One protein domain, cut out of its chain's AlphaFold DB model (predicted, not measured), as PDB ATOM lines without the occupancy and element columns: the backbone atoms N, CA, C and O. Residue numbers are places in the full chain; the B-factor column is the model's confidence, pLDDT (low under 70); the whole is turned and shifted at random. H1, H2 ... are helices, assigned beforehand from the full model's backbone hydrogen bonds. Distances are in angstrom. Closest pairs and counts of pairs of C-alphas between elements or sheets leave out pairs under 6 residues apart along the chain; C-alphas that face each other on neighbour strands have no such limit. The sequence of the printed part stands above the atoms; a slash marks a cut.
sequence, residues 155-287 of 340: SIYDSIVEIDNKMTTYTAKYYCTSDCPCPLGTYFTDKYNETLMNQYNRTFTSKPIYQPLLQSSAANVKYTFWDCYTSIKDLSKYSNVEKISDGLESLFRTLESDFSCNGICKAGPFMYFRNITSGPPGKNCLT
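AT A GLANCE: This is residues 155 to 287 of the 340 residues of the protein "Tetraspanin family protein" of Stylonychia lemnae (UniProt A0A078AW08). There is little regular structure: one long helix, H1, runs along one side of a mass of loops, with four shorter helices, H2 to H5, set about that mass, no two helices touching. Residues 234 to 240 stick out. Of 133 printed residues, 53 are in these helices, all helix by class, with no named strand. The whole is compact, radius of gyration of the C-alphas 14.4 A, spanning 42 by 35 by 29 A.

HOW THE PARTS SIT: H1, residues 155 to 174, and H4, residues 225 to 233, are close but not clearly touching, about perpendicular at 84 degrees; their closest C-alphas, Thr 171 and Phe 225, are 6.7 A apart. H5, residues 246 to 259, is only just apart from H1, closest 8.0 A. Every O i to N i+4 pair is within hydrogen-bond range in H4 and H5, 15 of 16 in H1.

IN THESE COORDINATES: H1 measures 28.0 A from C-alpha 155 at (157.536, 116.799, 60.646). H2, residues 188 to 191, measures 5.5 A, H3, residues 194 to 199, 8.8 A, H4 12.1 A. H5 measures 19.8 A, ending at (178.824, 124.270, 72.067).

THE WHOLE: The printed part has no cut. Links but tight H2 to H3 are long. Only residue 236 is under pLDDT 70.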
ATOM      1  N   SER A 155     158.050 116.265  59.369       82.88
ATOM      2  CA  SER A 155     157.536 116.799  60.646       82.88
ATOM      3  C   SER A 155     158.662 117.211  61.608       82.88
ATOM      4  O   SER A 155     158.601 118.257  62.259       82.88
ATOM      5  N   ILE A 156     159.733 116.412  61.658       81.31
ATOM      6  CA  ILE A 156     160.927 116.714  62.459       81.31
ATOM      7  C   ILE A 156     161.640 117.926  61.864       81.31
ATOM      8  O   ILE A 156     162.054 118.822  62.599       81.31
ATOM      9  N   TYR A 157     161.727 117.976  60.534       85.38
ATOM     10  CA  TYR A 157     162.301 119.103  59.820       85.38
ATOM     11  C   TYR A 157     161.597 120.412  60.140       85.38
ATOM     12  O   TYR A 157     162.243 121.367  60.571       85.38
ATOM     13  N   ASP A 158     160.279 120.449  59.978       87.62
ATOM     14  CA  ASP A 158     159.511 121.667  60.192       87.62
ATOM     15  C   ASP A 158     159.596 122.110  61.664       87.62
ATOM     16  O   ASP A 158     159.770 123.297  61.929       87.62
ATOM     17  N   SER A 159     159.620 121.163  62.612       87.81
ATOM     18  CA  SER A 159     159.809 121.457  64.042       87.81
ATOM     19  C   SER A 159     161.175 122.081  64.345       87.81
ATOM     20  O   SER A 159     161.265 123.049  65.096       87.81
ATOM     21  N   ILE A 160     162.257 121.549  63.773       88.00
ATOM     22  CA  ILE A 160     163.605 122.089  63.997       88.00
ATOM     23  C   ILE A 160     163.748 123.464  63.337       88.00
ATOM     24  O   ILE A 160     164.331 124.358  63.942       88.00
ATOM     25  N   VAL A 161     163.208 123.660  62.131       90.38
ATOM     26  CA  VAL A 161     163.222 124.975  61.468       90.38
ATOM     27  C   VAL A 161     162.404 125.994  62.253       90.38
ATOM     28  O   VAL A 161     162.831 127.138  62.399       90.38
ATOM     29  N   GLU A 162     161.259 125.597  62.803       90.69
ATOM     30  CA  GLU A 162     160.482 126.449  63.702       90.69
ATOM     31  C   GLU A 162     161.298 126.837  64.943       90.69
ATOM     32  O   GLU A 162     161.365 128.018  65.285       90.69
ATOM     33  N   ILE A 163     161.968 125.872  65.583       90.44
ATOM     34  CA  ILE A 163     162.830 126.117  66.745       90.44
ATOM     35  C   ILE A 163     163.995 127.051  66.389       90.44
ATOM     36  O   ILE A 163     164.242 128.007  67.121       90.44
ATOM     37  N   ASP A 164     164.681 126.819  65.268       92.94
ATOM     38  CA  ASP A 164     165.801 127.643  64.796       92.94
ATOM     39  C   ASP A 164     165.363 129.089  64.529       92.94
ATOM     40  O   ASP A 164     165.986 130.053  64.987       92.94
ATOM     41  N   ASN A 165     164.225 129.250  63.851       91.44
ATOM     42  CA  ASN A 165     163.645 130.556  63.575       91.44
ATOM     43  C   ASN A 165     163.220 131.263  64.864       91.44
ATOM     44  O   ASN A 165     163.488 132.455  65.010       91.44
ATOM     45  N   LYS A 166     162.603 130.564  65.826       90.94
ATOM     46  CA  LYS A 166     162.251 131.148  67.131       90.94
ATOM     47  C   LYS A 166     163.499 131.564  67.908       90.94
ATOM     48  O   LYS A 166     163.544 132.687  68.410       90.94
ATOM     49  N   MET A 167     164.523 130.709  67.940       90.69
ATOM     50  CA  MET A 167     165.782 130.964  68.644       90.69
ATOM     51  C   MET A 167     166.472 132.238  68.123       90.69
ATOM     52  O   MET A 167     166.867 133.137  68.868       90.69
ATOM     53  N   THR A 168     166.572 132.358  66.803       91.56
ATOM     54  CA  THR A 168     167.236 133.501  66.165       91.56
ATOM     55  C   THR A 168     166.376 134.767  66.182       91.56
ATOM     56  O   THR A 168     166.883 135.863  66.427       91.56
ATOM     57  N   THR A 169     165.062 134.644  65.982       90.94
ATOM     58  CA  THR A 169     164.159 135.801  65.903       90.94
ATOM     59  C   THR A 169     163.939 136.454  67.262       90.94
ATOM     60  O   THR A 169     163.837 137.674  67.335       90.94
ATOM     61  N   TYR A 170     163.862 135.694  68.357       91.94
ATOM     62  CA  TYR A 170     163.512 136.266  69.664       91.94
ATOM     63  C   TYR A 170     164.632 137.136  70.217       91.94
ATOM     64  O   TYR A 170     164.382 138.253  70.676       91.94
ATOM     65  N   THR A 171     165.864 136.645  70.122       93.56
ATOM     66  CA  THR A 171     167.052 137.411  70.500       93.56
ATOM     67  C   THR A 171     167.180 138.663  69.637       93.56
ATOM     68  O   THR A 171     167.343 139.755  70.172       93.56
ATOM     69  N   ALA A 172     167.005 138.541  68.317       92.62
ATOM     70  CA  ALA A 172     167.039 139.677  67.399       92.62
ATOM     71  C   ALA A 172     165.939 140.719  67.666       92.62
ATOM     72  O   ALA A 172     166.191 141.919  67.560       92.62
ATOM     73  N   LYS A 173     164.720 140.271  67.988       92.31
ATOM     74  CA  LYS A 173     163.532 141.123  68.103       92.31
ATOM     75  C   LYS A 173     163.440 141.844  69.439       92.31
ATOM     76  O   LYS A 173     163.027 142.995  69.453       92.31
ATOM     77  N   TYR A 174     163.757 141.176  70.545       92.38
ATOM     78  CA  TYR A 174     163.518 141.741  71.876       92.38
ATOM     79  C   TYR A 174     164.790 142.256  72.542       92.38
ATOM     80  O   TYR A 174     164.705 143.208  73.313       92.38
ATOM     81  N   TYR A 175     165.968 141.706  72.238       93.75
ATOM     82  CA  TYR A 175     167.204 142.142  72.887       93.75
ATOM     83  C   TYR A 175     167.751 143.439  72.296       93.75
ATOM     84  O   TYR A 175     167.625 143.697  71.094       93.75
ATOM     85  N   CYS A 176     168.388 144.259  73.131       94.00
ATOM     86  CA  CYS A 176     168.958 145.543  72.726       94.00
ATOM     87  C   CYS A 176     167.940 146.517  72.108       94.00
ATOM     88  O   CYS A 176     168.258 147.257  71.176       94.00
ATOM     89  N   THR A 177     166.698 146.481  72.581       93.56
ATOM     90  CA  THR A 177     165.584 147.336  72.138       93.56
ATOM     91  C   THR A 177     165.186 148.327  73.230       93.56
ATOM     92  O   THR A 177     165.849 148.424  74.258       93.56
ATOM     93  N   SER A 178     164.104 149.083  73.028       91.44
ATOM     94  CA  SER A 178     163.581 150.002  74.047       91.44
ATOM     95  C   SER A 178     163.127 149.265  75.302       91.44
ATOM     96  O   SER A 178     163.234 149.793  76.404       91.44
ATOM     97  N   ASP A 179     162.633 148.043  75.118       90.25
ATOM     98  CA  ASP A 179     162.065 147.215  76.179       90.25
ATOM     99  C   ASP A 179     163.170 146.473  76.936       90.25
ATOM    100  O   ASP A 179     163.070 146.236  78.138       90.25
ATOM    101  N   CYS A 180     164.251 146.155  76.222       92.38
ATOM    102  CA  CYS A 180     165.449 145.537  76.756       92.38
ATOM    103  C   CYS A 180     166.718 146.233  76.249       92.38
ATOM    104  O   CYS A 180     167.355 145.734  75.315       92.38
ATOM    105  N   PRO A 181     167.111 147.384  76.805       93.69
ATOM    106  CA  PRO A 181     168.306 148.063  76.331       93.69
ATOM    107  C   PRO A 181     169.571 147.302  76.746       93.69
ATOM    108  O   PRO A 181     169.635 146.724  77.833       93.69
ATOM    109  N   CYS A 182     170.601 147.326  75.899       93.25
ATOM    110  CA  CYS A 182     171.890 146.723  76.220       93.25
ATOM    111  C   CYS A 182     172.644 147.535  77.291       93.25
ATOM    112  O   CYS A 182     172.445 148.751  77.402       93.25
ATOM    113  N   PRO A 183     173.585 146.913  78.022       92.06
ATOM    114  CA  PRO A 183     174.440 147.628  78.966       92.06
ATOM    115  C   PRO A 183     175.379 148.602  78.258       92.06
ATOM    116  O   PRO A 183     175.940 148.283  77.206       92.06
ATOM    117  N   LEU A 184     175.575 149.786  78.848       88.94
ATOM    118  CA  LEU A 184     176.636 150.708  78.436       88.94
ATOM    119  C   LEU A 184     178.015 150.034  78.482       88.94
ATOM    120  O   LEU A 184     178.263 149.139  79.288       88.94
ATOM    121  N   GLY A 185     178.929 150.492  77.624       79.88
ATOM    122  CA  GLY A 185     180.296 149.957  77.556       79.88
ATOM    123  C   GLY A 185     180.399 148.604  76.849       79.88
ATOM    124  O   GLY A 185     181.464 147.993  76.818       79.88
ATOM    125  N   THR A 186     179.309 148.131  76.246       78.25
ATOM    126  CA  THR A 186     179.364 147.054  75.260       78.25
ATOM    127  C   THR A 186     180.015 147.586  73.987       78.25
ATOM    128  O   THR A 186     179.429 148.382  73.255       78.25
ATOM    129  N   TYR A 187     181.257 147.166  73.734       77.56
ATOM    130  CA  TYR A 187     182.002 147.485  72.513       77.56
ATOM    131  C   TYR A 187     181.422 146.715  71.323       77.56
ATOM    132  O   TYR A 187     181.981 145.727  70.845       77.56
ATOM    133  N   PHE A 188     180.241 147.137  70.878       80.44
ATOM    134  CA  PHE A 188     179.547 146.505  69.766       80.44
ATOM    135  C   PHE A 188     180.339 146.596  68.472       80.44
ATOM    136  O   PHE A 188     180.424 145.612  67.752       80.44
ATOM    137  N   THR A 189     180.966 147.740  68.216       77.06
ATOM    138  CA  THR A 189     181.746 147.996  67.000       77.06
ATOM    139  C   THR A 189     182.906 147.026  66.811       77.06
ATOM    140  O   THR A 189     183.272 146.734  65.678       77.06
ATOM    141  N   ASP A 190     183.457 146.499  67.907       85.19
ATOM    142  CA  ASP A 190     184.668 145.677  67.867       85.19
ATOM    143  C   ASP A 190     184.334 144.189  67.732       85.19
ATOM    144  O   ASP A 190     185.094 143.424  67.140       85.19
ATOM    145  N   LYS A 191     183.192 143.762  68.289       87.94
ATOM    146  CA  LYS A 191     182.784 142.347  68.325       87.94
ATOM    147  C   LYS A 191     181.674 141.998  67.341       87.94
ATOM    148  O   LYS A 191     181.571 140.841  66.943       87.94
ATOM    149  N   TYR A 192     180.834 142.957  66.969       89.44
ATOM    150  CA  TYR A 192     179.657 142.737  66.138       89.44
ATOM    151  C   TYR A 192     179.821 143.430  64.789       89.44
ATOM    152  O   TYR A 192     180.082 144.624  64.696       89.44
ATOM    153  N   ASN A 193     179.623 142.663  63.721       90.38
ATOM    154  CA  ASN A 193     179.689 143.175  62.360       90.38
ATOM    155  C   ASN A 193     178.324 143.754  61.942       90.38
ATOM    156  O   ASN A 193     177.299 143.083  62.066       90.38
ATOM    157  N   GLU A 194     178.316 144.966  61.387       91.19
ATOM    158  CA  GLU A 194     177.124 145.628  60.835       91.19
ATOM    159  C   GLU A 194     176.440 144.756  59.765       91.19
ATOM    160  O   GLU A 194     175.214 144.691  59.708       91.19
ATOM    161  N   THR A 195     177.201 144.009  58.956       91.94
ATOM    162  CA  THR A 195     176.645 143.056  57.980       91.94
ATOM    163  C   THR A 195     175.828 141.955  58.656       91.94
ATOM    164  O   THR A 195     174.742 141.640  58.175       91.94
ATOM    165  N   LEU A 196     176.314 141.396  59.771       90.31
ATOM    166  CA  LEU A 196     175.593 140.369  60.531       90.31
ATOM    167  C   LEU A 196     174.313 140.952  61.137       90.31
ATOM    168  O   LEU A 196     173.255 140.347  61.030       90.31
ATOM    169  N   MET A 197     174.384 142.149  61.725       92.38
ATOM    170  CA  MET A 197     173.212 142.811  62.310       92.38
ATOM    171  C   MET A 197     172.134 143.102  61.257       92.38
ATOM    172  O   MET A 197     170.950 142.840  61.491       92.38
ATOM    173  N   ASN A 198     172.538 143.553  60.067       93.00
ATOM    174  CA  ASN A 198     171.611 143.875  58.984       93.00
ATOM    175  C   ASN A 198     170.837 142.648  58.473       93.00
ATOM    176  O   ASN A 198     169.711 142.814  58.008       93.00
ATOM    177  N   GLN A 199     171.372 141.425  58.606       92.12
ATOM    178  CA  GLN A 199     170.637 140.187  58.279       92.12
ATOM    179  C   GLN A 199     169.393 139.992  59.156       92.12
ATOM    180  O   GLN A 199     168.442 139.334  58.743       92.12
ATOM    181  N   TYR A 200     169.390 140.595  60.344       92.81
ATOM    182  CA  TYR A 200     168.301 140.541  61.314       92.81
ATOM    183  C   TYR A 200     167.527 141.865  61.402       92.81
ATOM    184  O   TYR A 200     166.834 142.109  62.387       92.81
ATOM    185  N   ASN A 201     167.649 142.736  60.391       93.81
ATOM    186  CA  ASN A 201     167.071 144.084  60.374       93.81
ATOM    187  C   ASN A 201     167.505 144.954  61.577       93.81
ATOM    188  O   ASN A 201     166.754 145.817  62.039       93.81
ATOM    189  N   ARG A 202     168.730 144.742  62.077       92.69
ATOM    190  CA  ARG A 202     169.369 145.531  63.143       92.69
ATOM    191  C   ARG A 202     170.564 146.309  62.595       92.69
ATOM    192  O   ARG A 202     171.173 145.899  61.619       92.69
ATOM    193  N   THR A 203     170.927 147.414  63.233       92.94
ATOM    194  CA  THR A 203     172.067 148.261  62.828       92.94
ATOM    195  C   THR A 203     172.615 149.019  64.037       92.94
ATOM    196  O   THR A 203     171.902 149.210  65.025       92.94
ATOM    197  N   PHE A 204     173.861 149.487  63.979       87.00
ATOM    198  CA  PHE A 204     174.384 150.431  64.977       87.00
ATOM    199  C   PHE A 204     173.949 151.881  64.722       87.00
ATOM    200  O   PHE A 204     174.057 152.726  65.606       87.00
ATOM    201  N   THR A 205     173.467 152.184  63.516       86.19
ATOM    202  CA  THR A 205     173.122 153.549  63.079       86.19
ATOM    203  C   THR A 205     171.619 153.733  62.964       86.19
ATOM    204  O   THR A 205     170.914 152.818  62.576       86.19
ATOM    205  N   SER A 206     171.078 154.916  63.236       85.00
ATOM    206  CA  SER A 206     169.644 155.130  63.000       85.00
ATOM    207  C   SER A 206     169.352 155.144  61.491       85.00
ATOM    208  O   SER A 206     169.738 156.080  60.792       85.00
ATOM    209  N   LYS A 207     168.699 154.096  60.973       88.06
ATOM    210  CA  LYS A 207     168.236 153.987  59.578       88.06
ATOM    211  C   LYS A 207     166.739 153.668  59.569       88.06
ATOM    212  O   LYS A 207     166.303 152.868  60.385       88.06
ATOM    213  N   PRO A 208     165.946 154.198  58.623       83.44
ATOM    214  CA  PRO A 208     164.485 154.059  58.647       83.44
ATOM    215  C   PRO A 208     163.978 152.614  58.497       83.44
ATOM    216  O   PRO A 208     162.867 152.314  58.914       83.44
ATOM    217  N   ILE A 209     164.782 151.723  57.907       89.75
ATOM    218  CA  ILE A 209     164.413 150.319  57.648       89.75
ATOM    219  C   ILE A 209     164.885 149.388  58.780       89.75
ATOM    220  O   ILE A 209     164.366 148.286  58.936       89.75
ATOM    221  N   TYR A 210     165.851 149.825  59.591       89.31
ATOM    222  CA  TYR A 210     166.546 148.970  60.547       89.31
ATOM    223  C   TYR A 210     166.335 149.457  61.978       89.31
ATOM    224  O   TYR A 210     166.309 150.655  62.247       89.31
ATOM    225  N   GLN A 211     166.245 148.528  62.924       89.88
ATOM    226  CA  GLN A 211     166.142 148.876  64.337       89.88
ATOM    227  C   GLN A 211     167.539 149.106  64.932       89.88
ATOM    228  O   GLN A 211     168.339 148.158  64.973       89.88
ATOM    229  N   PRO A 212     167.850 150.323  65.421       91.44
ATOM    230  CA  PRO A 212     169.140 150.585  66.038       91.44
ATOM    231  C   PRO A 212     169.312 149.753  67.317       91.44
ATOM    232  O   PRO A 212     168.338 149.386  67.983       91.44
ATOM    233  N   LEU A 213     170.555 149.427  67.670       91.75
ATOM    234  CA  LEU A 213     170.856 148.880  68.993       91.75
ATOM    235  C   LEU A 213     170.741 149.994  70.037       91.75
ATOM    236  O   LEU A 213     171.401 151.025  69.924       91.75
ATOM    237  N   LEU A 214     169.901 149.786  71.050       92.19
ATOM    238  CA  LEU A 214     169.690 150.759  72.118       92.19
ATOM    239  C   LEU A 214     170.490 150.362  73.355       92.19
ATOM    240  O   LEU A 214     170.348 149.251  73.859       92.19
ATOM    241  N   GLN A 215     171.317 151.282  73.849       91.06
ATOM    242  CA  GLN A 215     172.064 151.128  75.096       91.06
ATOM    243  C   GLN A 215     171.410 151.940  76.218       91.06
ATOM    244  O   GLN A 215     170.830 152.997  75.968       91.06
ATOM    245  N   SER A 216     171.524 151.470  77.460       89.88
ATOM    246  CA  SER A 216     171.039 152.182  78.645       89.88
ATOM    247  C   SER A 216     172.075 152.197  79.760       89.88
ATOM    248  O   SER A 216     172.783 151.219  79.998       89.88
ATOM    249  N   SER A 217     172.134 153.332  80.457       85.44
ATOM    250  CA  SER A 217     172.967 153.564  81.640       85.44
ATOM    251  C   SER A 217     172.276 153.186  82.950       85.44
ATOM    252  O   SER A 217     172.785 153.511  84.021       85.44
ATOM    253  N   ALA A 218     171.080 152.596  82.892       85.50
ATOM    254  CA  ALA A 218     170.300 152.306  84.085       85.50
ATOM    255  C   ALA A 218     171.051 151.347  85.026       85.50
ATOM    256  O   ALA A 218     171.690 150.397  84.589       85.50
ATOM    257  N   ALA A 219     170.917 151.541  86.339       78.00
ATOM    258  CA  ALA A 219     171.577 150.689  87.334       78.00
ATOM    259  C   ALA A 219     171.166 149.199  87.253       78.00
ATOM    260  O   ALA A 219     171.890 148.334  87.731       78.00
ATOM    261  N   ASN A 220     170.032 148.894  86.609       79.38
ATOM    262  CA  ASN A 220     169.448 147.554  86.514       79.38
ATOM    263  C   ASN A 220     169.583 146.925  85.115       79.38
ATOM    264  O   ASN A 220     168.668 146.223  84.674       79.38
ATOM    265  N   VAL A 221     170.667 147.189  84.376       83.69
ATOM    266  CA  VAL A 221     170.801 146.604  83.032       83.69
ATOM    267  C   VAL A 221     171.034 145.092  83.095       83.69
ATOM    268  O   VAL A 221     171.813 144.587  83.904       83.69
ATOM    269  N   LYS A 222     170.341 144.362  82.216       89.50
ATOM    270  CA  LYS A 222     170.438 142.910  82.068       89.50
ATOM    271  C   LYS A 222     171.507 142.548  81.035       89.50
ATOM    272  O   LYS A 222     171.459 142.986  79.888       89.50
ATOM    273  N   TYR A 223     172.470 141.731  81.448       88.94
ATOM    274  CA  TYR A 223     173.628 141.355  80.625       88.94
ATOM    275  C   TYR A 223     173.380 140.153  79.714       88.94
ATOM    276  O   TYR A 223     174.155 139.925  78.785       88.94
ATOM    277  N   THR A 224     172.323 139.391  79.984       94.31
ATOM    278  CA  THR A 224     171.894 138.253  79.171       94.31
ATOM    279  C   THR A 224     170.517 138.539  78.589       94.31
ATOM    280  O   THR A 224     169.733 139.320  79.146       94.31
ATOM    281  N   PHE A 225     170.206 137.903  77.462       94.75
ATOM    282  CA  PHE A 225     168.866 137.974  76.897       94.75
ATOM    283  C   PHE A 225     167.833 137.359  77.845       94.75
ATOM    284  O   PHE A 225     166.768 137.941  78.040       94.75
ATOM    285  N   TRP A 226     168.154 136.221  78.466       95.50
ATOM    286  CA  TRP A 226     167.227 135.497  79.333       95.50
ATOM    287  C   TRP A 226     166.772 136.309  80.552       95.50
ATOM    288  O   TRP A 226     165.575 136.377  80.844       95.50
ATOM    289  N   ASP A 227     167.697 137.007  81.218       94.44
ATOM    290  CA  ASP A 227     167.364 137.879  82.356       94.44
ATOM    291  C   ASP A 227     166.413 139.010  81.950       94.44
ATOM    292  O   ASP A 227     165.623 139.519  82.749       94.44
ATOM    293  N   CYS A 228     166.499 139.428  80.691       93.25
ATOM    294  CA  CYS A 228     165.638 140.456  80.152       93.25
ATOM    295  C   CYS A 228     164.281 139.918  79.703       93.25
ATOM    296  O   CYS A 228     163.249 140.509  80.008       93.25
ATOM    297  N   TYR A 229     164.277 138.770  79.027       92.75
ATOM    298  CA  TYR A 229     163.069 138.079  78.595       92.75
ATOM    299  C   TYR A 229     162.153 137.765  79.781       92.75
ATOM    300  O   TYR A 229     160.963 138.067  79.735       92.75
ATOM    301  N   THR A 230     162.716 137.234  80.869       92.69
ATOM    302  CA  THR A 230     161.986 136.980  82.121       92.69
ATOM    303  C   THR A 230     161.404 138.266  82.711       92.69
ATOM    304  O   THR A 230     160.221 138.304  83.030       92.69
ATOM    305  N   SER A 231     162.182 139.354  82.733       89.94
ATOM    306  CA  SER A 231     161.715 140.661  83.219       89.94
ATOM    307  C   SER A 231     160.573 141.248  82.374       89.94
ATOM    308  O   SER A 231     159.667 141.865  82.921       89.94
ATOM    309  N   ILE A 232     160.598 141.070  81.047       88.69
ATOM    310  CA  ILE A 232     159.553 141.571  80.133       88.69
ATOM    311  C   ILE A 232     158.286 140.723  80.223       88.69
ATOM    312  O   ILE A 232     157.180 141.258  80.169       88.69
ATOM    313  N   LYS A 233     158.439 139.405  80.364       85.56
ATOM    314  CA  LYS A 233     157.327 138.454  80.453       85.56
ATOM    315  C   LYS A 233     156.414 138.731  81.650       85.56
ATOM    316  O   LYS A 233     155.208 138.535  81.544       85.56
ATOM    317  N   ASP A 234     156.977 139.215  82.752       84.12
ATOM    318  CA  ASP A 234     156.217 139.545  83.961       84.12
ATOM    319  C   ASP A 234     155.455 140.880  83.848       84.12
ATOM    320  O   ASP A 234     154.590 141.188  84.672       84.12
ATOM    321  N   LEU A 235     155.724 141.682  82.811       78.62
ATOM    322  CA  LEU A 235     155.024 142.940  82.572       78.62
ATOM    323  C   LEU A 235     153.722 142.688  81.797       78.62
ATOM    324  O   LEU A 235     153.726 142.261  80.643       78.62
ATOM    325  N   SER A 236     152.589 143.074  82.394       61.78
ATOM    326  CA  SER A 236     151.233 142.959  81.816       61.78
ATOM    327  C   SER A 236     151.068 143.597  80.429       61.78
ATOM    328  O   SER A 236     150.167 143.232  79.676       61.78
ATOM    329  N   LYS A 237     151.961 144.525  80.067       78.62
ATOM    330  CA  LYS A 237     152.014 145.194  78.760       78.62
ATOM    331  C   LYS A 237     152.330 144.235  77.598       78.62
ATOM    332  O   LYS A 237     152.041 144.568  76.452       78.62
ATOM    333  N   TYR A 238     152.887 143.055  77.874       78.25
ATOM    334  CA  TYR A 238     153.386 142.114  76.865       78.25
ATOM    335  C   TYR A 238     152.629 140.782  76.851       78.25
ATOM    336  O   TYR A 238     153.227 139.725  76.658       78.25
ATOM    337  N   SER A 239     151.298 140.818  76.971       77.06
ATOM    338  CA  SER A 239     150.444 139.616  76.913       77.06
ATOM    339  C   SER A 239     150.614 138.771  75.638       77.06
ATOM    340  O   SER A 239     150.225 137.608  75.625       77.06
ATOM    341  N   ASN A 240     151.214 139.334  74.583       82.69
ATOM    342  CA  ASN A 240     151.451 138.668  73.300       82.69
ATOM    343  C   ASN A 240     152.860 138.060  73.152       82.69
ATOM    344  O   ASN A 240     153.191 137.560  72.076       82.69
ATOM    345  N   VAL A 241     153.725 138.128  74.172       86.00
ATOM    346  CA  VAL A 241     155.032 137.457  74.111       86.00
ATOM    347  C   VAL A 241     154.815 135.963  74.327       86.00
ATOM    348  O   VAL A 241     154.454 135.519  75.413       86.00
ATOM    349  N   GLU A 242     155.027 135.182  73.268       88.31
ATOM    350  CA  GLU A 242     154.899 133.728  73.313       88.31
ATOM    351  C   GLU A 242     155.835 133.144  74.384       88.31
ATOM    352  O   GLU A 242     157.037 133.446  74.447       88.31
ATOM    353  N   LYS A 243     155.254 132.320  75.260       89.69
ATOM    354  CA  LYS A 243     155.969 131.660  76.347       89.69
ATOM    355  C   LYS A 243     156.886 130.588  75.760       89.69
ATOM    356  O   LYS A 243     156.414 129.629  75.158       89.69
ATOM    357  N   ILE A 244     158.188 130.727  75.993       89.62
ATOM    358  CA  ILE A 244     159.156 129.650  75.768       89.62
ATOM    359  C   ILE A 244     158.836 128.532  76.768       89.62
ATOM    360  O   ILE A 244     158.679 128.800  77.962       89.62
ATOM    361  N   SER A 245     158.667 127.302  76.278       89.62
ATOM    362  CA  SER A 245     158.446 126.136  77.135       89.62
ATOM    363  C   SER A 245     159.716 125.792  77.914       89.62
ATOM    364  O   SER A 245     160.825 125.967  77.411       89.62
ATOM    365  N   ASP A 246     159.559 125.259  79.126       89.56
ATOM    366  CA  ASP A 246     160.686 124.955  80.019       89.56
ATOM    367  C   ASP A 246     161.672 123.953  79.379       89.56
ATOM    368  O   ASP A 246     162.885 124.054  79.550       89.56
ATOM    369  N   GLY A 247     161.168 123.027  78.553       86.19
ATOM    370  CA  GLY A 247     162.011 122.095  77.799       86.19
ATOM    371  C   GLY A 247     162.779 122.722  76.636       86.19
ATOM    372  O   GLY A 247     163.853 122.247  76.277       86.19
ATOM    373  N   LEU A 248     162.268 123.807  76.050       87.81
ATOM    374  CA  LEU A 248     163.009 124.554  75.037       87.81
ATOM    375  C   LEU A 248     164.070 125.451  75.686       87.81
ATOM    376  O   LEU A 248     165.158 125.608  75.134       87.81
ATOM    377  N   GLU A 249     163.786 125.993  76.875       92.44
ATOM    378  CA  GLU A 249     164.787 126.703  77.676       92.44
ATOM    379  C   GLU A 249     165.982 125.797  77.997       92.44
ATOM    380  O   GLU A 249     167.123 126.204  77.769       92.44
ATOM    381  N   SER A 250     165.737 124.581  78.502       91.06
ATOM    382  CA  SER A 250     166.816 123.645  78.845       91.06
ATOM    383  C   SER A 250     167.657 123.291  77.617       91.06
ATOM    384  O   SER A 250     168.882 123.388  77.676       91.06
ATOM    385  N   LEU A 251     167.009 123.017  76.479       88.81
ATOM    386  CA  LEU A 251     167.691 122.769  75.212       88.81
ATOM    387  C   LEU A 251     168.587 123.947  74.810       88.81
ATOM    388  O   LEU A 251     169.759 123.751  74.496       88.81
ATOM    389  N   PHE A 252     168.063 125.176  74.816       92.94
ATOM    390  CA  PHE A 252     168.850 126.356  74.448       92.94
ATOM    391  C   PHE A 252     170.033 126.564  75.391       92.94
ATOM    392  O   PHE A 252     171.130 126.895  74.938       92.94
ATOM    393  N   ARG A 253     169.820 126.340  76.690       94.62
ATOM    394  CA  ARG A 253     170.858 126.477  77.709       94.62
ATOM    395  C   ARG A 253     171.992 125.498  77.462       94.62
ATOM    396  O   ARG A 253     173.148 125.916  77.503       94.62
ATOM    397  N   THR A 254     171.688 124.240  77.169       91.56
ATOM    398  CA  THR A 254     172.736 123.247  76.936       91.56
ATOM    399  C   THR A 254     173.432 123.441  75.608       91.56
ATOM    400  O   THR A 254     174.660 123.415  75.569       91.56
ATOM    401  N   LEU A 255     172.692 123.736  74.534       92.81
ATOM    402  CA  LEU A 255     173.310 124.031  73.244       92.81
ATOM    403  C   LEU A 255     174.338 125.165  73.373       92.81
ATOM    404  O   LEU A 255     175.473 125.055  72.910       92.81
ATOM    405  N   GLU A 256     173.970 126.239  74.063       94.50
ATOM    406  CA  GLU A 256     174.847 127.386  74.253       94.50
ATOM    407  C   GLU A 256     175.980 127.135  75.264       94.50
ATOM    408  O   GLU A 256     177.109 127.603  75.065       94.50
ATOM    409  N   SER A 257     175.709 126.404  76.348       94.19
ATOM    410  CA  SER A 257     176.709 126.022  77.351       94.19
ATOM    411  C   SER A 257     177.795 125.150  76.725       94.19
ATOM    412  O   SER A 257     178.971 125.521  76.752       94.19
ATOM    413  N   ASP A 258     177.391 124.059  76.081       92.94
ATOM    414  CA  ASP A 258     178.292 122.994  75.650       92.94
ATOM    415  C   ASP A 258     178.986 123.329  74.330       92.94
ATOM    416  O   ASP A 258     180.171 123.038  74.153       92.94
ATOM    417  N   PHE A 259     178.287 123.995  73.404       93.88
ATOM    418  CA  PHE A 259     178.824 124.270  72.067       93.88
ATOM    419  C   PHE A 259     179.200 125.732  71.828       93.88
ATOM    420  O   PHE A 259     179.792 126.031  70.787       93.88
ATOM    421  N   SER A 260     178.925 126.638  72.777       94.31
ATOM    422  CA  SER A 260     179.191 128.081  72.635       94.31
ATOM    423  C   SER A 260     178.587 128.670  71.350       94.31
ATOM    424  O   SER A 260     179.248 129.413  70.622       94.31
ATOM    425  N   CYS A 261     177.345 128.299  71.051       95.06
ATOM    426  CA  CYS A 261     176.643 128.603  69.807       95.06
ATOM    427  C   CYS A 261     175.268 129.231  70.065       95.06
ATOM    428  O   CYS A 261     174.742 129.172  71.173       95.06
ATOM    429  N   ASN A 262     174.660 129.774  69.013       93.88
ATOM    430  CA  ASN A 262     173.257 130.175  69.005       93.88
ATOM    431  C   ASN A 262     172.635 129.778  67.668       93.88
ATOM    432  O   ASN A 262     173.317 129.860  66.649       93.88
ATOM    433  N   GLY A 263     171.367 129.373  67.681       93.44
ATOM    434  CA  GLY A 263     170.676 128.854  66.506       93.44
ATOM    435  C   GLY A 263     171.225 127.498  66.059       93.44
ATOM    436  O   GLY A 263     172.412 127.192  66.170       93.44
ATOM    437  N   ILE A 264     170.343 126.648  65.562       93.44
ATOM    438  CA  ILE A 264     170.675 125.330  65.037       93.44
ATOM    439  C   ILE A 264     171.383 125.503  63.693       93.44
ATOM    440  O   ILE A 264     172.568 125.191  63.597       93.44
ATOM    441  N   CYS A 265     170.708 126.053  62.682       94.25
ATOM    442  CA  CYS A 265     171.267 126.189  61.334       94.25
ATOM    443  C   CYS A 265     171.962 127.530  61.116       94.25
ATOM    444  O   CYS A 265     173.034 127.581  60.506       94.25
ATOM    445  N   LYS A 266     171.373 128.620  61.610       92.44
ATOM    446  CA  LYS A 266     171.914 129.972  61.431       92.44
ATOM    447  C   LYS A 266     172.304 130.564  62.771       92.44
ATOM    448  O   LYS A 266     171.520 130.549  63.709       92.44
ATOM    449  N   ALA A 267     173.512 131.113  62.838       93.50
ATOM    450  CA  ALA A 267     173.993 131.772  64.038       93.50
ATOM    451  C   ALA A 267     173.209 133.066  64.284       93.50
ATOM    452  O   ALA A 267     173.306 133.986  63.476       93.50
ATOM    453  N   GLY A 268     172.432 133.139  65.367       93.62
ATOM    454  CA  GLY A 268     171.688 134.351  65.711       93.62
ATOM    455  C   GLY A 268     172.596 135.516  66.122       93.62
ATOM    456  O   GLY A 268     173.787 135.330  66.382       93.62
ATOM    457  N   PRO A 269     172.055 136.743  66.203       94.38
ATOM    458  CA  PRO A 269     172.864 137.916  66.508       94.38
ATOM    459  C   PRO A 269     173.318 137.942  67.969       94.38
ATOM    460  O   PRO A 269     174.382 138.479  68.252       94.38
ATOM    461  N   PHE A 270     172.551 137.358  68.896       95.62
ATOM    462  CA  PHE A 270     172.861 137.362  70.324       95.62
ATOM    463  C   PHE A 270     172.702 135.974  70.943       95.62
ATOM    464  O   PHE A 270     171.905 135.157  70.489       95.62
ATOM    465  N   MET A 271     173.457 135.740  72.010       95.81
ATOM    466  CA  MET A 271     173.342 134.568  72.874       95.81
ATOM    467  C   MET A 271     172.144 134.706  73.838       95.81
ATOM    468  O   MET A 271     171.771 135.823  74.198       95.81
ATOM    469  N   TYR A 272     171.548 133.591  74.272       95.56
ATOM    470  CA  TYR A 272     170.436 133.581  75.230       95.56
ATOM    471  C   TYR A 272     170.912 133.783  76.669       95.56
ATOM    472  O   TYR A 272     170.380 134.633  77.387       95.56
ATOM    473  N   PHE A 273     171.892 132.984  77.092       96.56
ATOM    474  CA  PHE A 273     172.277 132.838  78.500       96.56
ATOM    475  C   PHE A 273     173.654 133.422  78.811       96.56
ATOM    476  O   PHE A 273     173.974 133.682  79.969       96.56
ATOM    477  N   ARG A 274     174.487 133.642  77.796       95.44
ATOM    478  CA  ARG A 274     175.799 134.266  77.925       95.44
ATOM    479  C   ARG A 274     175.684 135.776  77.906       95.44
ATOM    480  O   ARG A 274     174.790 136.369  77.305       95.44
ATOM    481  N   ASN A 275     176.661 136.393  78.557       94.19
ATOM    482  CA  ASN A 275     176.782 137.837  78.591       94.19
ATOM    483  C   ASN A 275     177.044 138.375  77.179       94.19
ATOM    484  O   ASN A 275     177.944 137.882  76.490       94.19
ATOM    485  N   ILE A 276     176.313 139.416  76.789       93.50
ATOM    486  CA  ILE A 276     176.475 140.137  75.522       93.50
ATOM    487  C   ILE A 276     177.908 140.645  75.293       93.50
ATOM    488  O   ILE A 276     178.372 140.748  74.160       93.50
ATOM    489  N   THR A 277     178.667 140.894  76.365       91.44
ATOM    490  CA  THR A 277     180.083 141.274  76.267       91.44
ATOM    491  C   THR A 277     180.958 140.175  75.671       91.44
ATOM    492  O   THR A 277     182.059 140.475  75.212       91.44
ATOM    493  N   SER A 278     180.497 138.922  75.620       92.75
ATOM    494  CA  SER A 278     181.211 137.809  74.979       92.75
ATOM    495  C   SER A 278     181.321 137.987  73.463       92.75
ATOM    496  O   SER A 278     182.270 137.479  72.870       92.75
ATOM    497  N   GLY A 279     180.433 138.779  72.856       92.06
ATOM    498  CA  GLY A 279     180.323 138.922  71.408       92.06
ATOM    499  C   GLY A 279     179.296 137.963  70.795       92.06
ATOM    500  O   GLY A 279     178.636 137.210  71.518       92.06
ATOM    501  N   PRO A 280     179.136 138.004  69.462       93.19
ATOM    502  CA  PRO A 280     178.234 137.108  68.752       93.19
ATOM    503  C   PRO A 280     178.729 135.648  68.808       93.19
ATOM    504  O   PRO A 280     179.922 135.398  69.004       93.19
ATOM    505  N   PRO A 281     177.834 134.665  68.621       93.69
ATOM    506  CA  PRO A 281     178.215 133.260  68.455       93.69
ATOM    507  C   PRO A 281     179.199 133.076  67.292       93.69
ATOM    508  O   PRO A 281     178.948 133.513  66.172       93.69
ATOM    509  N   GLY A 282     180.310 132.378  67.543       91.44
ATOM    510  CA  GLY A 282     181.311 132.096  66.507       91.44
ATOM    511  C   GLY A 282     180.896 130.997  65.520       91.44
ATOM    512  O   GLY A 282     181.456 130.905  64.432       91.44
ATOM    513  N   LYS A 283     179.925 130.154  65.893       93.06
ATOM    514  CA  LYS A 283     179.395 129.060  65.070       93.06
ATOM    515  C   LYS A 283     177.921 128.800  65.373       93.06
ATOM    516  O   LYS A 283     177.442 129.112  66.465       93.06
ATOM    517  N   ASN A 284     177.218 128.199  64.417       94.06
ATOM    518  CA  ASN A 284     175.895 127.628  64.660       94.06
ATOM    519  C   ASN A 284     176.017 126.358  65.526       94.06
ATOM    520  O   ASN A 284     177.074 125.718  65.594       94.06
ATOM    521  N   CYS A 285     174.940 125.996  66.217       94.62
ATOM    522  CA  CYS A 285     174.949 124.850  67.120       94.62
ATOM    523  C   CYS A 285     175.142 123.540  66.382       94.62
ATOM    524  O   CYS A 285     175.771 122.622  66.906       94.62
ATOM    525  N   LEU A 286     174.707 123.477  65.128       92.69
ATOM    526  CA  LEU A 286     174.861 122.283  64.326       92.69
ATOM    527  C   LEU A 286     176.305 121.905  64.039       92.69
ATOM    528  O   LEU A 286     176.604 120.721  63.973       92.69
ATOM    529  N   THR A 287     177.208 122.876  63.902       91.44
ATOM    530  CA  THR A 287     178.637 122.577  63.747       91.44
ATOM    531  C   THR A 287     179.181 121.906  65.012       91.44
ATOM    532  O   THR A 287     179.826 120.868  64.928       91.44
TER     533      THR A 287